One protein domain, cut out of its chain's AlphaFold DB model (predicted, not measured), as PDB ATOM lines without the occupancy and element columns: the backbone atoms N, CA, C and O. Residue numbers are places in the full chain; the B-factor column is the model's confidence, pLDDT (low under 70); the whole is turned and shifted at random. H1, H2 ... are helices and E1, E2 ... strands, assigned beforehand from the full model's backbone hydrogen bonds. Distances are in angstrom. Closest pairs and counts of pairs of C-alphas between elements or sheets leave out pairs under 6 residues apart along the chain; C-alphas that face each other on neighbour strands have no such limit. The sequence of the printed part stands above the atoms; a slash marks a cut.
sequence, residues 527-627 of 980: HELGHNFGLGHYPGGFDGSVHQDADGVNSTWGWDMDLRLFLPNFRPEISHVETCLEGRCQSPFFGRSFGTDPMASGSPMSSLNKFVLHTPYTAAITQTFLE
ATOM      1  N   HIS A 527     -39.070 -39.399 -43.661       97.88
ATOM      2  CA  HIS A 527     -39.390 -37.979 -43.495       97.88
ATOM      3  C   HIS A 527     -40.693 -37.771 -42.712       97.88
ATOM      4  O   HIS A 527     -40.711 -37.076 -41.695       97.88
ATOM      5  N   GLU A 528     -41.775 -38.439 -43.122       97.31
ATOM      6  CA  GLU A 528     -43.085 -38.266 -42.484       97.31
ATOM      7  C   GLU A 528     -43.132 -38.851 -41.069       97.31
ATOM      8  O   GLU A 528     -43.798 -38.312 -40.177       97.31
ATOM      9  N   LEU A 529     -42.386 -39.929 -40.812       97.31
ATOM     10  CA  LEU A 529     -42.198 -40.418 -39.446       97.31
ATOM     11  C   LEU A 529     -41.319 -39.463 -38.631       97.31
ATOM     12  O   LEU A 529     -41.614 -39.229 -37.459       97.31
ATOM     13  N   GLY A 530     -40.309 -38.844 -39.248       97.25
ATOM     14  CA  GLY A 530     -39.480 -37.816 -38.622       97.25
ATOM     15  C   GLY A 530     -40.294 -36.649 -38.057       97.25
ATOM     16  O   GLY A 530     -40.084 -36.251 -36.907       97.25
ATOM     17  N   HIS A 531     -41.300 -36.168 -38.794       97.50
ATOM     18  CA  HIS A 531     -42.228 -35.143 -38.300       97.50
ATOM     19  C   HIS A 531     -42.970 -35.551 -37.023       97.50
ATOM     20  O   HIS A 531     -43.188 -34.725 -36.133       97.50
ATOM     21  N   ASN A 532     -43.303 -36.833 -36.870       97.25
ATOM     22  CA  ASN A 532     -43.944 -37.328 -35.654       97.25
ATOM     23  C   ASN A 532     -43.000 -37.358 -34.443       97.25
ATOM     24  O   ASN A 532     -43.466 -37.248 -33.311       97.25
ATOM     25  N   PHE A 533     -41.688 -37.430 -34.668       97.12
ATOM     26  CA  PHE A 533     -40.674 -37.336 -33.613       97.12
ATOM     27  C   PHE A 533     -40.370 -35.886 -33.196       97.12
ATOM     28  O   PHE A 533     -39.499 -35.652 -32.360       97.12
ATOM     29  N   GLY A 534     -41.093 -34.907 -33.755       94.25
ATOM     30  CA  GLY A 534     -40.890 -33.483 -33.493       94.25
ATOM     31  C   GLY A 534     -39.806 -32.842 -34.360       94.25
ATOM     32  O   GLY A 534     -39.328 -31.759 -34.026       94.25
ATOM     33  N   LEU A 535     -39.399 -33.491 -35.457       96.56
ATOM     34  CA  LEU A 535     -38.422 -32.932 -36.390       96.56
ATOM     35  C   LEU A 535     -39.097 -31.982 -37.390       96.56
ATOM     36  O   LEU A 535     -40.132 -32.299 -37.978       96.56
ATOM     37  N   GLY A 536     -38.488 -30.815 -37.601       95.44
ATOM     38  CA  GLY A 536     -38.786 -29.932 -38.733       95.44
ATOM     39  C   GLY A 536     -37.942 -30.279 -39.962       95.44
ATOM     40  O   GLY A 536     -37.211 -31.266 -39.960       95.44
ATOM     41  N   HIS A 537     -38.011 -29.447 -41.003       96.75
ATOM     42  CA  HIS A 537     -37.112 -29.546 -42.160       96.75
ATOM     43  C   HIS A 537     -35.736 -28.959 -41.839       96.75
ATOM     44  O   HIS A 537     -35.640 -27.984 -41.096       96.75
ATOM     45  N   TYR A 538     -34.687 -29.550 -42.412       96.12
ATOM     46  CA  TYR A 538     -33.286 -29.133 -42.243       96.12
ATOM     47  C   TYR A 538     -32.863 -28.900 -40.771       96.12
ATOM     48  O   TYR A 538     -32.307 -27.849 -40.431       96.12
ATOM     49  N   PRO A 539     -33.128 -29.860 -39.861       94.56
ATOM     50  CA  PRO A 539     -32.831 -29.711 -38.443       94.56
ATOM     51  C   PRO A 539     -31.334 -29.461 -38.219       94.56
ATOM     52  O   PRO A 539     -30.477 -30.218 -38.678       94.56
ATOM     53  N   GLY A 540     -31.018 -28.375 -37.509       92.44
ATOM     54  CA  GLY A 540     -29.641 -27.979 -37.203       92.44
ATOM     55  C   GLY A 540     -28.820 -27.474 -38.401       92.44
ATOM     56  O   GLY A 540     -27.596 -27.401 -38.286       92.44
ATOM     57  N   GLY A 541     -29.451 -27.145 -39.538       94.44
ATOM     58  CA  GLY A 541     -28.759 -26.677 -40.747       94.44
ATOM     59  C   GLY A 541     -27.711 -27.682 -41.238       94.44
ATOM     60  O   GLY A 541     -27.875 -28.891 -41.067       94.44
ATOM     61  N   PHE A 542     -26.598 -27.206 -41.804       94.44
ATOM     62  CA  PHE A 542     -25.500 -28.076 -42.268       94.44
ATOM     63  C   PHE A 542     -24.976 -29.036 -41.182       94.44
ATOM     64  O   PHE A 542     -24.775 -30.221 -41.448       94.44
ATOM     65  N   ASP A 543     -24.791 -28.555 -39.947       92.06
ATOM     66  CA  ASP A 543     -24.199 -29.354 -38.865       92.06
ATOM     67  C   ASP A 543     -25.147 -30.423 -38.308       92.06
ATOM     68  O   ASP A 543     -24.678 -31.372 -37.688       92.06
ATOM     69  N   GLY A 544     -26.458 -30.298 -38.528       93.50
ATOM     70  CA  GLY A 544     -27.442 -31.305 -38.124       93.50
ATOM     71  C   GLY A 544     -27.951 -32.178 -39.270       93.50
ATOM     72  O   GLY A 544     -28.288 -33.337 -39.044       93.50
ATOM     73  N   SER A 545     -27.962 -31.674 -40.505       96.00
ATOM     74  CA  SER A 545     -28.649 -32.311 -41.640       96.00
ATOM     75  C   SER A 545     -27.731 -32.970 -42.673       96.00
ATOM     76  O   SER A 545     -28.211 -33.735 -43.508       96.00
ATOM     77  N   VAL A 546     -26.422 -32.707 -42.638       96.88
ATOM     78  CA  VAL A 546     -25.436 -33.364 -43.513       96.88
ATOM     79  C   VAL A 546     -24.653 -34.389 -42.694       96.88
ATOM     80  O   VAL A 546     -24.172 -34.080 -41.598       96.88
ATOM     81  N   HIS A 547     -24.534 -35.618 -43.206       96.75
ATOM     82  CA  HIS A 547     -23.635 -36.614 -42.620       96.75
ATOM     83  C   HIS A 547     -22.192 -36.180 -42.850       96.75
ATOM     84  O   HIS A 547     -21.840 -35.750 -43.945       96.75
ATOM     85  N   GLN A 548     -21.352 -36.291 -41.823       93.06
ATOM     86  CA  GLN A 548     -19.978 -35.794 -41.897       93.06
ATOM     87  C   GLN A 548     -18.936 -36.909 -41.818       93.06
ATOM     88  O   GLN A 548     -19.197 -38.011 -41.314       93.06
ATOM     89  N   ASP A 549     -17.731 -36.588 -42.288       93.56
ATOM     90  CA  ASP A 549     -16.560 -37.451 -42.148       93.56
ATOM     91  C   ASP A 549     -16.237 -37.695 -40.678       93.56
ATOM     92  O   ASP A 549     -16.766 -37.020 -39.791       93.56
ATOM     93  N   ALA A 550     -15.373 -38.667 -40.408       89.94
ATOM     94  CA  ALA A 550     -15.041 -39.110 -39.077       89.94
ATOM     95  C   ALA A 550     -14.673 -37.965 -38.148       89.94
ATOM     96  O   ALA A 550     -14.922 -38.190 -36.978       89.94
ATOM     97  N   ASP A 551     -14.167 -36.810 -38.633       81.88
ATOM     98  CA  ASP A 551     -13.786 -35.542 -37.957       81.88
ATOM     99  C   ASP A 551     -14.917 -34.525 -37.679       81.88
ATOM    100  O   ASP A 551     -14.773 -33.654 -36.813       81.88
ATOM    101  N   GLY A 552     -16.096 -34.719 -38.267       84.62
ATOM    102  CA  GLY A 552     -17.279 -33.888 -38.042       84.62
ATOM    103  C   GLY A 552     -18.037 -34.161 -36.737       84.62
ATOM    104  O   GLY A 552     -17.945 -35.235 -36.140       84.62
ATOM    105  N   VAL A 553     -18.833 -33.188 -36.280       81.75
ATOM    106  CA  VAL A 553     -19.685 -33.320 -35.074       81.75
ATOM    107  C   VAL A 553     -20.877 -34.264 -35.287       81.75
ATOM    108  O   VAL A 553     -21.344 -34.906 -34.344       81.75
ATOM    109  N   ASN A 554     -21.312 -34.406 -36.539       88.62
ATOM    110  CA  ASN A 554     -22.478 -35.181 -36.966       88.62
ATOM    111  C   ASN A 554     -22.076 -36.476 -37.697       88.62
ATOM    112  O   ASN A 554     -22.724 -36.908 -38.648       88.62
ATOM    113  N   SER A 555     -20.949 -37.067 -37.290       93.00
ATOM    114  CA  SER A 555     -20.403 -38.274 -37.907       93.00
ATOM    115  C   SER A 555     -20.842 -39.540 -37.183       93.00
ATOM    116  O   SER A 555     -20.797 -39.618 -35.951       93.00
ATOM    117  N   THR A 556     -21.242 -40.544 -37.956       95.50
ATOM    118  CA  THR A 556     -21.516 -41.904 -37.489       95.50
ATOM    119  C   THR A 556     -21.627 -42.847 -38.682       95.50
ATOM    120  O   THR A 556     -21.854 -42.388 -39.794       95.50
ATOM    121  N   TRP A 557     -21.543 -44.156 -38.452       97.88
ATOM    122  CA  TRP A 557     -22.128 -45.157 -39.347       97.88
ATOM    123  C   TRP A 557     -23.317 -45.813 -38.640       97.88
ATOM    124  O   TRP A 557     -23.299 -45.990 -37.419       97.88
ATOM    125  N   GLY A 558     -24.338 -46.197 -39.400       98.06
ATOM    126  CA  GLY A 558     -25.430 -47.018 -38.889       98.06
ATOM    127  C   GLY A 558     -24.951 -48.432 -38.539       98.06
ATOM    128  O   GLY A 558     -23.902 -48.889 -39.007       98.06
ATOM    129  N   TRP A 559     -25.725 -49.142 -37.724       97.94
ATOM    130  CA  TRP A 559     -25.429 -50.526 -37.356       97.94
ATOM    131  C   TRP A 559     -26.622 -51.428 -37.621       97.94
ATOM    132  O   TRP A 559     -27.717 -51.227 -37.107       97.94
ATOM    133  N   ASP A 560     -26.379 -52.453 -38.426       97.50
ATOM    134  CA  ASP A 560     -27.338 -53.495 -38.712       97.50
ATOM    135  C   ASP A 560     -27.081 -54.684 -37.776       97.50
ATOM    136  O   ASP A 560     -26.147 -55.468 -37.965       97.50
ATOM    137  N   MET A 561     -27.899 -54.819 -36.732       95.00
ATOM    138  CA  MET A 561     -27.612 -55.755 -35.641       95.00
ATOM    139  C   MET A 561     -27.902 -57.226 -35.961       95.00
ATOM    140  O   MET A 561     -27.361 -58.104 -35.283       95.00
ATOM    141  N   ASP A 562     -28.735 -57.503 -36.969       94.75
ATOM    142  CA  ASP A 562     -29.088 -58.878 -37.353       94.75
ATOM    143  C   ASP A 562     -28.179 -59.399 -38.469       94.75
ATOM    144  O   ASP A 562     -27.740 -60.546 -38.394       94.75
ATOM    145  N   LEU A 563     -27.817 -58.555 -39.444       94.19
ATOM    146  CA  LEU A 563     -26.822 -58.895 -40.468       94.19
ATOM    147  C   LEU A 563     -25.388 -58.758 -39.948       94.19
ATOM    148  O   LEU A 563     -24.472 -59.339 -40.525       94.19
ATOM    149  N   ARG A 564     -25.193 -58.025 -38.843       95.62
ATOM    150  CA  ARG A 564     -23.889 -57.699 -38.251       95.62
ATOM    151  C   ARG A 564     -22.991 -56.954 -39.238       95.62
ATOM    152  O   ARG A 564     -21.829 -57.313 -39.422       95.62
ATOM    153  N   LEU A 565     -23.548 -55.925 -39.870       95.81
ATOM    154  CA  LEU A 565     -22.867 -55.086 -40.855       95.81
ATOM    155  C   LEU A 565     -23.015 -53.610 -40.488       95.81
ATOM    156  O   LEU A 565     -24.033 -53.181 -39.948       95.81
ATOM    157  N   PHE A 566     -22.002 -52.813 -40.803       98.00
ATOM    158  CA  PHE A 566     -22.115 -51.362 -40.713       98.00
ATOM    159  C   PHE A 566     -22.820 -50.781 -41.936       98.00
ATOM    160  O   PHE A 566     -22.610 -51.252 -43.053       98.00
ATOM    161  N   LEU A 567     -23.587 -49.715 -41.721       97.12
ATOM    162  CA  LEU A 567     -24.230 -48.894 -42.746       97.12
ATOM    163  C   LEU A 567     -23.426 -47.589 -42.891       97.12
ATOM    164  O   LEU A 567     -23.599 -46.694 -42.058       97.12
ATOM    165  N   PRO A 568     -22.521 -47.461 -43.881       97.69
ATOM    166  CA  PRO A 568     -21.769 -46.228 -44.071       97.69
ATOM    167  C   PRO A 568     -22.682 -45.022 -44.293       97.69
ATOM    168  O   PRO A 568     -23.754 -45.139 -44.882       97.69
ATOM    169  N   ASN A 569     -22.238 -43.850 -43.844       97.12
ATOM    170  CA  ASN A 569     -22.961 -42.586 -44.000       97.12
ATOM    171  C   ASN A 569     -22.637 -41.845 -45.310       97.12
ATOM    172  O   ASN A 569     -22.821 -40.632 -45.422       97.12
ATOM    173  N   PHE A 570     -22.145 -42.587 -46.295       95.69
ATOM    174  CA  PHE A 570     -21.849 -42.132 -47.642       95.69
ATOM    175  C   PHE A 570     -22.300 -43.191 -48.641       95.69
ATOM    176  O   PHE A 570     -22.370 -44.381 -48.315       95.69
ATOM    177  N   ARG A 571     -22.589 -42.754 -49.863       92.38
ATOM    178  CA  ARG A 571     -23.025 -43.613 -50.965       92.38
ATOM    179  C   ARG A 571     -21.910 -44.575 -51.414       92.38
ATOM    180  O   ARG A 571     -20.731 -44.251 -51.246       92.38
ATOM    181  N   PRO A 572     -22.239 -45.766 -51.939       90.75
ATOM    182  CA  PRO A 572     -21.232 -46.725 -52.383       90.75
ATOM    183  C   PRO A 572     -20.461 -46.240 -53.615       90.75
ATOM    184  O   PRO A 572     -19.302 -46.631 -53.770       90.75
ATOM    185  N   GLU A 573     -21.079 -45.417 -54.462       87.00
ATOM    186  CA  GLU A 573     -20.515 -44.897 -55.707       87.00
ATOM    187  C   GLU A 573     -19.370 -43.895 -55.472       87.00
ATOM    188  O   GLU A 573     -19.397 -43.078 -54.550       87.00
ATOM    189  N   ILE A 574     -18.360 -43.932 -56.347       85.06
ATOM    190  CA  ILE A 574     -17.198 -43.031 -56.319       85.06
ATOM    191  C   ILE A 574     -17.417 -41.911 -57.350       85.06
ATOM    192  O   ILE A 574     -16.943 -42.000 -58.479       85.06
ATOM    193  N   SER A 575     -18.170 -40.876 -56.974       82.88
ATOM    194  CA  SER A 575     -18.555 -39.756 -57.856       82.88
ATOM    195  C   SER A 575     -17.687 -38.500 -57.691       82.88
ATOM    196  O   SER A 575     -17.707 -37.611 -58.537       82.88
ATOM    197  N   HIS A 576     -16.933 -38.403 -56.592       86.62
ATOM    198  CA  HIS A 576     -16.182 -37.218 -56.158       86.62
ATOM    199  C   HIS A 576     -17.032 -35.961 -55.899       86.62
ATOM    200  O   HIS A 576     -16.484 -34.868 -55.759       86.62
ATOM    201  N   VAL A 577     -18.354 -36.107 -55.782       87.94
ATOM    202  CA  VAL A 577     -19.268 -34.989 -55.523       87.94
ATOM    203  C   VAL A 577     -19.283 -34.648 -54.032       87.94
ATOM    204  O   VAL A 577     -19.412 -35.532 -53.181       87.94
ATOM    205  N   GLU A 578     -19.159 -33.362 -53.707       94.31
ATOM    206  CA  GLU A 578     -19.319 -32.861 -52.340       94.31
ATOM    207  C   GLU A 578     -20.798 -32.755 -51.953       94.31
ATOM    208  O   GLU A 578     -21.657 -32.459 -52.784       94.31
ATOM    209  N   THR A 579     -21.096 -32.944 -50.669       95.25
ATOM    210  CA  THR A 579     -22.461 -32.808 -50.146       95.25
ATOM    211  C   THR A 579     -22.615 -31.442 -49.495       95.25
ATOM    212  O   THR A 579     -22.028 -31.185 -48.442       95.25
ATOM    213  N   CYS A 580     -23.396 -30.561 -50.120       94.50
ATOM    214  CA  CYS A 580     -23.528 -29.169 -49.702       94.50
ATOM    215  C   CYS A 580     -24.927 -28.832 -49.173       94.50
ATOM    216  O   CYS A 580     -25.934 -29.274 -49.721       94.50
ATOM    217  N   LEU A 581     -24.981 -27.985 -48.145       94.50
ATOM    218  CA  LEU A 581     -26.202 -27.368 -47.629       94.50
ATOM    219  C   LEU A 581     -25.874 -25.939 -47.174       94.50
ATOM    220  O   LEU A 581     -24.870 -25.719 -46.499       94.50
ATOM    221  N   GLU A 582     -26.696 -24.962 -47.572       89.38
ATOM    222  CA  GLU A 582     -26.548 -23.543 -47.184       89.38
ATOM    223  C   GLU A 582     -25.147 -22.948 -47.464       89.38
ATOM    224  O   GLU A 582     -24.616 -22.152 -46.693       89.38
ATOM    225  N   GLY A 583     -24.515 -23.344 -48.575       90.62
ATOM    226  CA  GLY A 583     -23.195 -22.839 -48.984       90.62
ATOM    227  C   GLY A 583     -22.002 -23.450 -48.237       90.62
ATOM    228  O   GLY A 583     -20.862 -23.088 -48.524       90.62
ATOM    229  N   ARG A 584     -22.234 -24.390 -47.314       94.75
ATOM    230  CA  ARG A 584     -21.197 -25.226 -46.688       94.75
ATOM    231  C   ARG A 584     -21.214 -26.613 -47.318       94.75
ATOM    232  O   ARG A 584     -22.286 -27.111 -47.651       94.75
ATOM    233  N   CYS A 585     -20.047 -27.238 -47.456       95.06
ATOM    234  CA  CYS A 585     -19.896 -28.535 -48.114       95.06
ATOM    235  C   CYS A 585     -19.060 -29.499 -47.271       95.06
ATOM    236  O   CYS A 585     -18.094 -29.101 -46.621       95.06
ATOM    237  N   GLN A 586     -19.444 -30.775 -47.295       95.56
ATOM    238  CA  GLN A 586     -18.653 -31.895 -46.802       95.56
ATOM    239  C   GLN A 586     -17.997 -32.574 -48.008       95.56
ATOM    240  O   GLN A 586     -18.689 -33.120 -48.872       95.56
ATOM    241  N   SER A 587     -16.664 -32.557 -48.050       94.00
ATOM    242  CA  SER A 587     -15.901 -33.242 -49.094       94.00
ATOM    243  C   SER A 587     -16.090 -34.765 -49.004       94.00
ATOM    244  O   SER A 587     -16.258 -35.289 -47.897       94.00
ATOM    245  N   PRO A 588     -16.084 -35.486 -50.138       93.62
ATOM    246  CA  PRO A 588     -16.347 -36.921 -50.189       93.62
ATOM    247  C   PRO A 588     -15.240 -37.765 -49.538       93.62
ATOM    248  O   PRO A 588     -14.061 -37.423 -49.600       93.62
ATOM    249  N   PHE A 589     -15.599 -38.929 -48.993       93.31
ATOM    250  CA  PHE A 589     -14.652 -39.890 -48.419       93.31
ATOM    251  C   PHE A 589     -14.097 -40.823 -49.504       93.31
ATOM    252  O   PHE A 589     -14.810 -41.698 -50.001       93.31
ATOM    253  N   PHE A 590     -12.831 -40.648 -49.903       89.06
ATOM    254  CA  PHE A 590     -12.227 -41.390 -51.027       89.06
ATOM    255  C   PHE A 590     -13.116 -41.374 -52.283       89.06
ATOM    256  O   PHE A 590     -13.390 -42.417 -52.883       89.06
ATOM    257  N   GLY A 591     -13.634 -40.189 -52.620       87.69
ATOM    258  CA  GLY A 591     -14.543 -39.970 -53.748       87.69
ATOM    259  C   GLY A 591     -16.005 -40.371 -53.518       87.69
ATOM    260  O   GLY A 591     -16.815 -40.167 -54.412       87.69
ATOM    261  N   ARG A 592     -16.385 -40.880 -52.340       91.56
ATOM    262  CA  ARG A 592     -17.783 -41.218 -52.011       91.56
ATOM    263  C   ARG A 592     -18.506 -40.063 -51.337       91.56
ATOM    264  O   ARG A 592     -18.074 -39.593 -50.284       91.56
ATOM    265  N   SER A 593     -19.617 -39.628 -51.918       93.69
ATOM    266  CA  SER A 593     -20.425 -38.528 -51.383       93.69
ATOM    267  C   SER A 593     -21.154 -38.923 -50.103       93.69
ATOM    268  O   SER A 593     -21.771 -39.990 -50.027       93.69
ATOM    269  N   PHE A 594     -21.133 -38.037 -49.110       96.88
ATOM    270  CA  PHE A 594     -21.871 -38.219 -47.863       96.88
ATOM    271  C   PHE A 594     -23.384 -38.087 -48.068       96.88
ATOM    272  O   PHE A 594     -23.852 -37.369 -48.955       96.88
ATOM    273  N   GLY A 595     -24.162 -38.783 -47.240       95.94
ATOM    274  CA  GLY A 595     -25.616 -38.664 -47.227       95.94
ATOM    275  C   GLY A 595     -26.117 -37.385 -46.551       95.94
ATOM    276  O   GLY A 595     -25.373 -36.648 -45.903       95.94
ATOM    277  N   THR A 596     -27.424 -37.165 -46.635       96.81
ATOM    278  CA  THR A 596     -28.141 -36.159 -45.843       96.81
ATOM    279  C   THR A 596     -29.228 -36.823 -45.002       96.81
ATOM    280  O   THR A 596     -29.598 -37.976 -45.234       96.81
ATOM    281  N   ASP A 597     -29.693 -36.107 -43.985       97.06
ATOM    282  CA  ASP A 597     -30.774 -36.527 -43.098       97.06
ATOM    283  C   ASP A 597     -32.101 -36.725 -43.867       97.06
ATOM    284  O   ASP A 597     -32.339 -36.013 -44.852       97.06
ATOM    285  N   PRO A 598     -33.008 -37.632 -43.441       96.31
ATOM    286  CA  PRO A 598     -34.352 -37.734 -44.024       96.31
ATOM    287  C   PRO A 598     -35.111 -36.404 -44.084       96.31
ATOM    288  O   PRO A 598     -35.883 -36.188 -45.016       96.31
ATOM    289  N   MET A 599     -34.854 -35.477 -43.160       97.44
ATOM    290  CA  MET A 599     -35.478 -34.152 -43.121       97.44
ATOM    291  C   MET A 599     -34.801 -33.115 -44.036       97.44
ATOM    292  O   MET A 599     -35.186 -31.946 -44.033       97.44
ATOM    293  N   ALA A 600     -33.798 -33.531 -44.810       96.38
ATOM    294  CA  ALA A 600     -33.012 -32.706 -45.726       96.38
ATOM    295  C   ALA A 600     -32.770 -33.428 -47.066       96.38
ATOM    296  O   ALA A 600     -31.654 -33.467 -47.589       96.38
ATOM    297  N   SER A 601     -33.834 -34.026 -47.615       92.06
ATOM    298  CA  SER A 601     -33.823 -34.762 -48.891       92.06
ATOM    299  C   SER A 601     -32.857 -35.958 -48.930       92.06
ATOM    300  O   SER A 601     -32.355 -36.330 -49.992       92.06
ATOM    301  N   GLY A 602     -32.579 -36.564 -47.773       93.38
ATOM    302  CA  GLY A 602     -31.759 -37.768 -47.672       93.38
ATOM    303  C   GLY A 602     -32.358 -38.944 -48.429       93.38
ATOM    304  O   GLY A 602     -33.569 -39.040 -48.593       93.38
ATOM    305  N   SER A 603     -31.513 -39.865 -48.883       92.69
ATOM    306  CA  SER A 603     -31.928 -41.088 -49.584       92.69
ATOM    307  C   SER A 603     -31.195 -42.303 -49.011       92.69
ATOM    308  O   SER A 603     -30.122 -42.141 -48.419       92.69
ATOM    309  N   PRO A 604     -31.762 -43.518 -49.129       92.69
ATOM    310  CA  PRO A 604     -31.093 -44.733 -48.685       92.69
ATOM    311  C   PRO A 604     -29.751 -44.912 -49.397       92.69
ATOM    312  O   PRO A 604     -29.653 -44.738 -50.608       92.69
ATOM    313  N   MET A 605     -28.721 -45.281 -48.639       91.62
ATOM    314  CA  MET A 605     -27.357 -45.426 -49.162       91.62
ATOM    315  C   MET A 605     -26.990 -46.883 -49.469       91.62
ATOM    316  O   MET A 605     -25.905 -47.153 -49.956       91.62
ATOM    317  N   SER A 606     -27.876 -47.849 -49.208       85.19
ATOM    318  CA  SER A 606     -27.621 -49.269 -49.465       85.19
ATOM    319  C   SER A 606     -28.852 -49.964 -50.030       85.19
ATOM    320  O   SER A 606     -29.982 -49.653 -49.667       85.19
ATOM    321  N   SER A 607     -28.644 -50.980 -50.863       81.44
ATOM    322  CA  SER A 607     -29.716 -51.881 -51.291       81.44
ATOM    323  C   SER A 607     -30.227 -52.782 -50.156       81.44
ATOM    324  O   SER A 607     -31.380 -53.210 -50.204       81.44
ATOM    325  N   LEU A 608     -29.411 -53.028 -49.119       87.25
ATOM    326  CA  LEU A 608     -29.765 -53.860 -47.959       87.25
ATOM    327  C   LEU A 608     -30.615 -53.125 -46.912       87.25
ATOM    328  O   LEU A 608     -31.251 -53.776 -46.081       87.25
ATOM    329  N   ASN A 609     -30.648 -51.790 -46.950       92.94
ATOM    330  CA  ASN A 609     -31.529 -50.982 -46.113       92.94
ATOM    331  C   ASN A 609     -32.188 -49.887 -46.954       92.94
ATOM    332  O   ASN A 609     -31.530 -48.940 -47.372       92.94
ATOM    333  N   LYS A 610     -33.496 -50.020 -47.182       94.75
ATOM    334  CA  LYS A 610     -34.296 -49.107 -48.006       94.75
ATOM    335  C   LYS A 610     -34.781 -47.862 -47.247       94.75
ATOM    336  O   LYS A 610     -35.647 -47.167 -47.766       94.75
ATOM    337  N   PHE A 611     -34.251 -47.567 -46.060       96.62
ATOM    338  CA  PHE A 611     -34.581 -46.369 -45.277       96.62
ATOM    339  C   PHE A 611     -33.378 -45.446 -45.127       96.62
ATOM    340  O   PHE A 611     -32.222 -45.863 -45.200       96.62
ATOM    341  N   VAL A 612     -33.666 -44.162 -44.930       96.75
ATOM    342  CA  VAL A 612     -32.632 -43.137 -44.802       96.75
ATOM    343  C   VAL A 612     -32.020 -43.204 -43.404       96.75
ATOM    344  O   VAL A 612     -32.732 -43.256 -42.400       96.75
ATOM    345  N   LEU A 613     -30.690 -43.194 -43.334       96.88
ATOM    346  CA  LEU A 613     -29.967 -43.115 -42.070       96.88
ATOM    347  C   LEU A 613     -30.136 -41.711 -41.472       96.88
ATOM    348  O   LEU A 613     -29.696 -40.727 -42.070       96.88
ATOM    349  N   HIS A 614     -30.726 -41.632 -40.281       97.06
ATOM    350  CA  HIS A 614     -30.779 -40.400 -39.495       97.06
ATOM    351  C   HIS A 614     -29.371 -39.927 -39.143       97.06
ATOM    352  O   HIS A 614     -28.485 -40.736 -38.853       97.06
ATOM    353  N   THR A 615     -29.148 -38.618 -39.168       97.19
ATOM    354  CA  THR A 615     -27.908 -38.065 -38.627       97.19
ATOM    355  C   THR A 615     -27.877 -38.201 -37.102       97.19
ATOM    356  O   THR A 615     -28.928 -38.286 -36.459       97.19
ATOM    357  N   PRO A 616     -26.693 -38.178 -36.467       96.56
ATOM    358  CA  PRO A 616     -26.611 -38.165 -35.011       96.56
ATOM    359  C   PRO A 616     -27.449 -37.095 -34.320       96.56
ATOM    360  O   PRO A 616     -28.065 -37.377 -33.291       96.56
ATOM    361  N   TYR A 617     -27.515 -35.902 -34.911       96.00
ATOM    362  CA  TYR A 617     -28.321 -34.805 -34.400       96.00
ATOM    363  C   TYR A 617     -29.811 -35.169 -34.319       96.00
ATOM    364  O   TYR A 617     -30.427 -35.006 -33.262       96.00
ATOM    365  N   THR A 618     -30.395 -35.709 -35.393       96.81
ATOM    366  CA  THR A 618     -31.821 -36.075 -35.419       96.81
ATOM    367  C   THR A 618     -32.107 -37.374 -34.677       96.81
ATOM    368  O   THR A 618     -33.164 -37.498 -34.055       96.81
ATOM    369  N   ALA A 619     -31.163 -38.317 -34.655       97.56
ATOM    370  CA  ALA A 619     -31.259 -39.529 -33.851       97.56
ATOM    371  C   ALA A 619     -31.313 -39.207 -32.350       97.56
ATOM    372  O   ALA A 619     -32.131 -39.784 -31.636       97.56
ATOM    373  N   ALA A 620     -30.517 -38.244 -31.870       96.38
ATOM    374  CA  ALA A 620     -30.567 -37.787 -30.480       96.38
ATOM    375  C   ALA A 620     -31.931 -37.166 -30.122       96.38
ATOM    376  O   ALA A 620     -32.523 -37.520 -29.102       96.38
ATOM    377  N   ILE A 621     -32.475 -36.302 -30.992       97.25
ATOM    378  CA  ILE A 621     -33.819 -35.720 -30.812       97.25
ATOM    379  C   ILE A 621     -34.882 -36.824 -30.793       97.25
ATOM    380  O   ILE A 621     -35.744 -36.838 -29.917       97.25
ATOM    381  N   THR A 622     -34.783 -37.784 -31.714       98.25
ATOM    382  CA  THR A 622     -35.697 -38.932 -31.796       98.25
ATOM    383  C   THR A 622     -35.641 -39.777 -30.523       98.25
ATOM    384  O   THR A 622     -36.684 -40.163 -30.000       98.25
ATOM    385  N   GLN A 623     -34.450 -40.023 -29.971       98.06
ATOM    386  CA  GLN A 623     -34.295 -40.740 -28.705       98.06
ATOM    387  C   GLN A 623     -34.969 -39.995 -27.549       98.06
ATOM    388  O   GLN A 623     -35.760 -40.590 -26.819       98.06
ATOM    389  N   THR A 624     -34.721 -38.688 -27.407       96.75
ATOM    390  CA  THR A 624     -35.375 -37.863 -26.376       96.75
ATOM    391  C   THR A 624     -36.895 -37.842 -26.549       96.75
ATOM    392  O   THR A 624     -37.632 -37.937 -25.567       96.75
ATOM    393  N   PHE A 625     -37.387 -37.769 -27.788       97.69
ATOM    394  CA  PHE A 625     -38.814 -37.864 -28.082       97.69
ATOM    395  C   PHE A 625     -39.395 -39.194 -27.592       97.69
ATOM    396  O   PHE A 625     -40.408 -39.182 -26.889       97.69
ATOM    397  N   LEU A 626     -38.762 -40.320 -27.919       98.25
ATOM    398  CA  LEU A 626     -39.230 -41.649 -27.521       98.25
ATOM    399  C   LEU A 626     -39.208 -41.822 -25.997       98.25
ATOM    400  O   LEU A 626     -40.169 -42.327 -25.426       98.25
ATOM    401  N   GLU A 627     -38.164 -41.341 -25.321       97.62
ATOM    402  CA  GLU A 627     -38.066 -41.360 -23.855       97.62
ATOM    403  C   GLU A 627     -39.097 -40.443 -23.179       97.62
ATOM    404  O   GLU A 627     -39.535 -40.705 -22.059       97.62
TER     405      GLU A 627
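Overview. This is residues 527 to 627 of the 980 residues of the protein "ToxR-regulated lipoprotein" of Pseudomonas syringae pv. actinidiae ICMP 19497 (UniProt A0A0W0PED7). Three separate strand pairs and one longer helix, H3, are set round a middle of loops: the hairpins E1-E2 and E4-E5 lie toward opposite ends, the pair E3-E6 lies along one side between them, and H3 with the short H1 lies on the other side. The short H2 packs on the first residues of H3, and two long unnamed stretches, residues 546 to 557 and 595 to 615, reach into the middle. The printed part has 101 residues, of which under half are in named elements, in the order H1 H2 E1 E2 E3 E4 E5 E6 H3; the class is mixed, helices and strands, and each of the three two-stranded sheets is antiparallel. It is compact, with a radius of gyration of the C-alphas of 13.0 A, and spans 37 by 37 by 23 A.

Along the chain. Find C-alpha 527 at (-39.390, -37.979, -43.495); from there H1 runs to residue 532, 9.1 A on. H2 is residues 541 to 545. Next come E1, residues 558 to 560, and E2, residues 565 to 567. E3, the longest strand, starts at C-alpha 570 at (-21.849, -42.132, -47.642) and runs 9.9 A to residue 574. E4 is residues 579 to 581, E5 residues 584 to 586 and E6 residues 592 to 594. H3, residues 616 to 627, runs 16.3 A and ends at C-alpha 627 at (-38.066, -41.360, -23.855).

Arrangement. Look first at H1: it is close to H3 but not clearly touching, with the C-alphas of Gly 530 and Thr 622 closest at 7.9 A. The two run the same way at a steep tilt of 37 degrees, only just steep. H2 touches H3 with residues 616 to 618 of H3 alone; the closest C-alphas are those of Gly 544 and Tyr 617, 5.2 A apart. Toward E4, the closest C-alphas of H2 and E4 are those of Phe 542 and Leu 581, at 5.5 A. E1 and E2 form a hairpin at 148 degrees, where N 558 and O 567 are 2.8 A apart, within hydrogen-bond range. E2 runs on into E3 across a break of 2 residues, at 88 degrees. E3 is antiparallel to E6, with N 571 and O 593 at 2.9 A. In the hairpin E4 and E5, N 581 and O 584 are 2.9 A apart. The closest C-alphas of E4 and E6, those of Thr 579 and Phe 594, are 5.9 A apart. E1 and H3 are apart. In H2 and H3 every O i to N i+4 pair is within hydrogen-bond range; in H1, 1 of 2 is.

Size, cuts and confidence. The two C-alphas farthest apart, those of His 576 and Glu 627, are 39.2 A from each other. The printed part has no cut. Two links are long, H2 to E1 with 12 residues and E6 to H3 with 21. The mean pLDDT of the printed part is 94.0, and no printed residue is under 70.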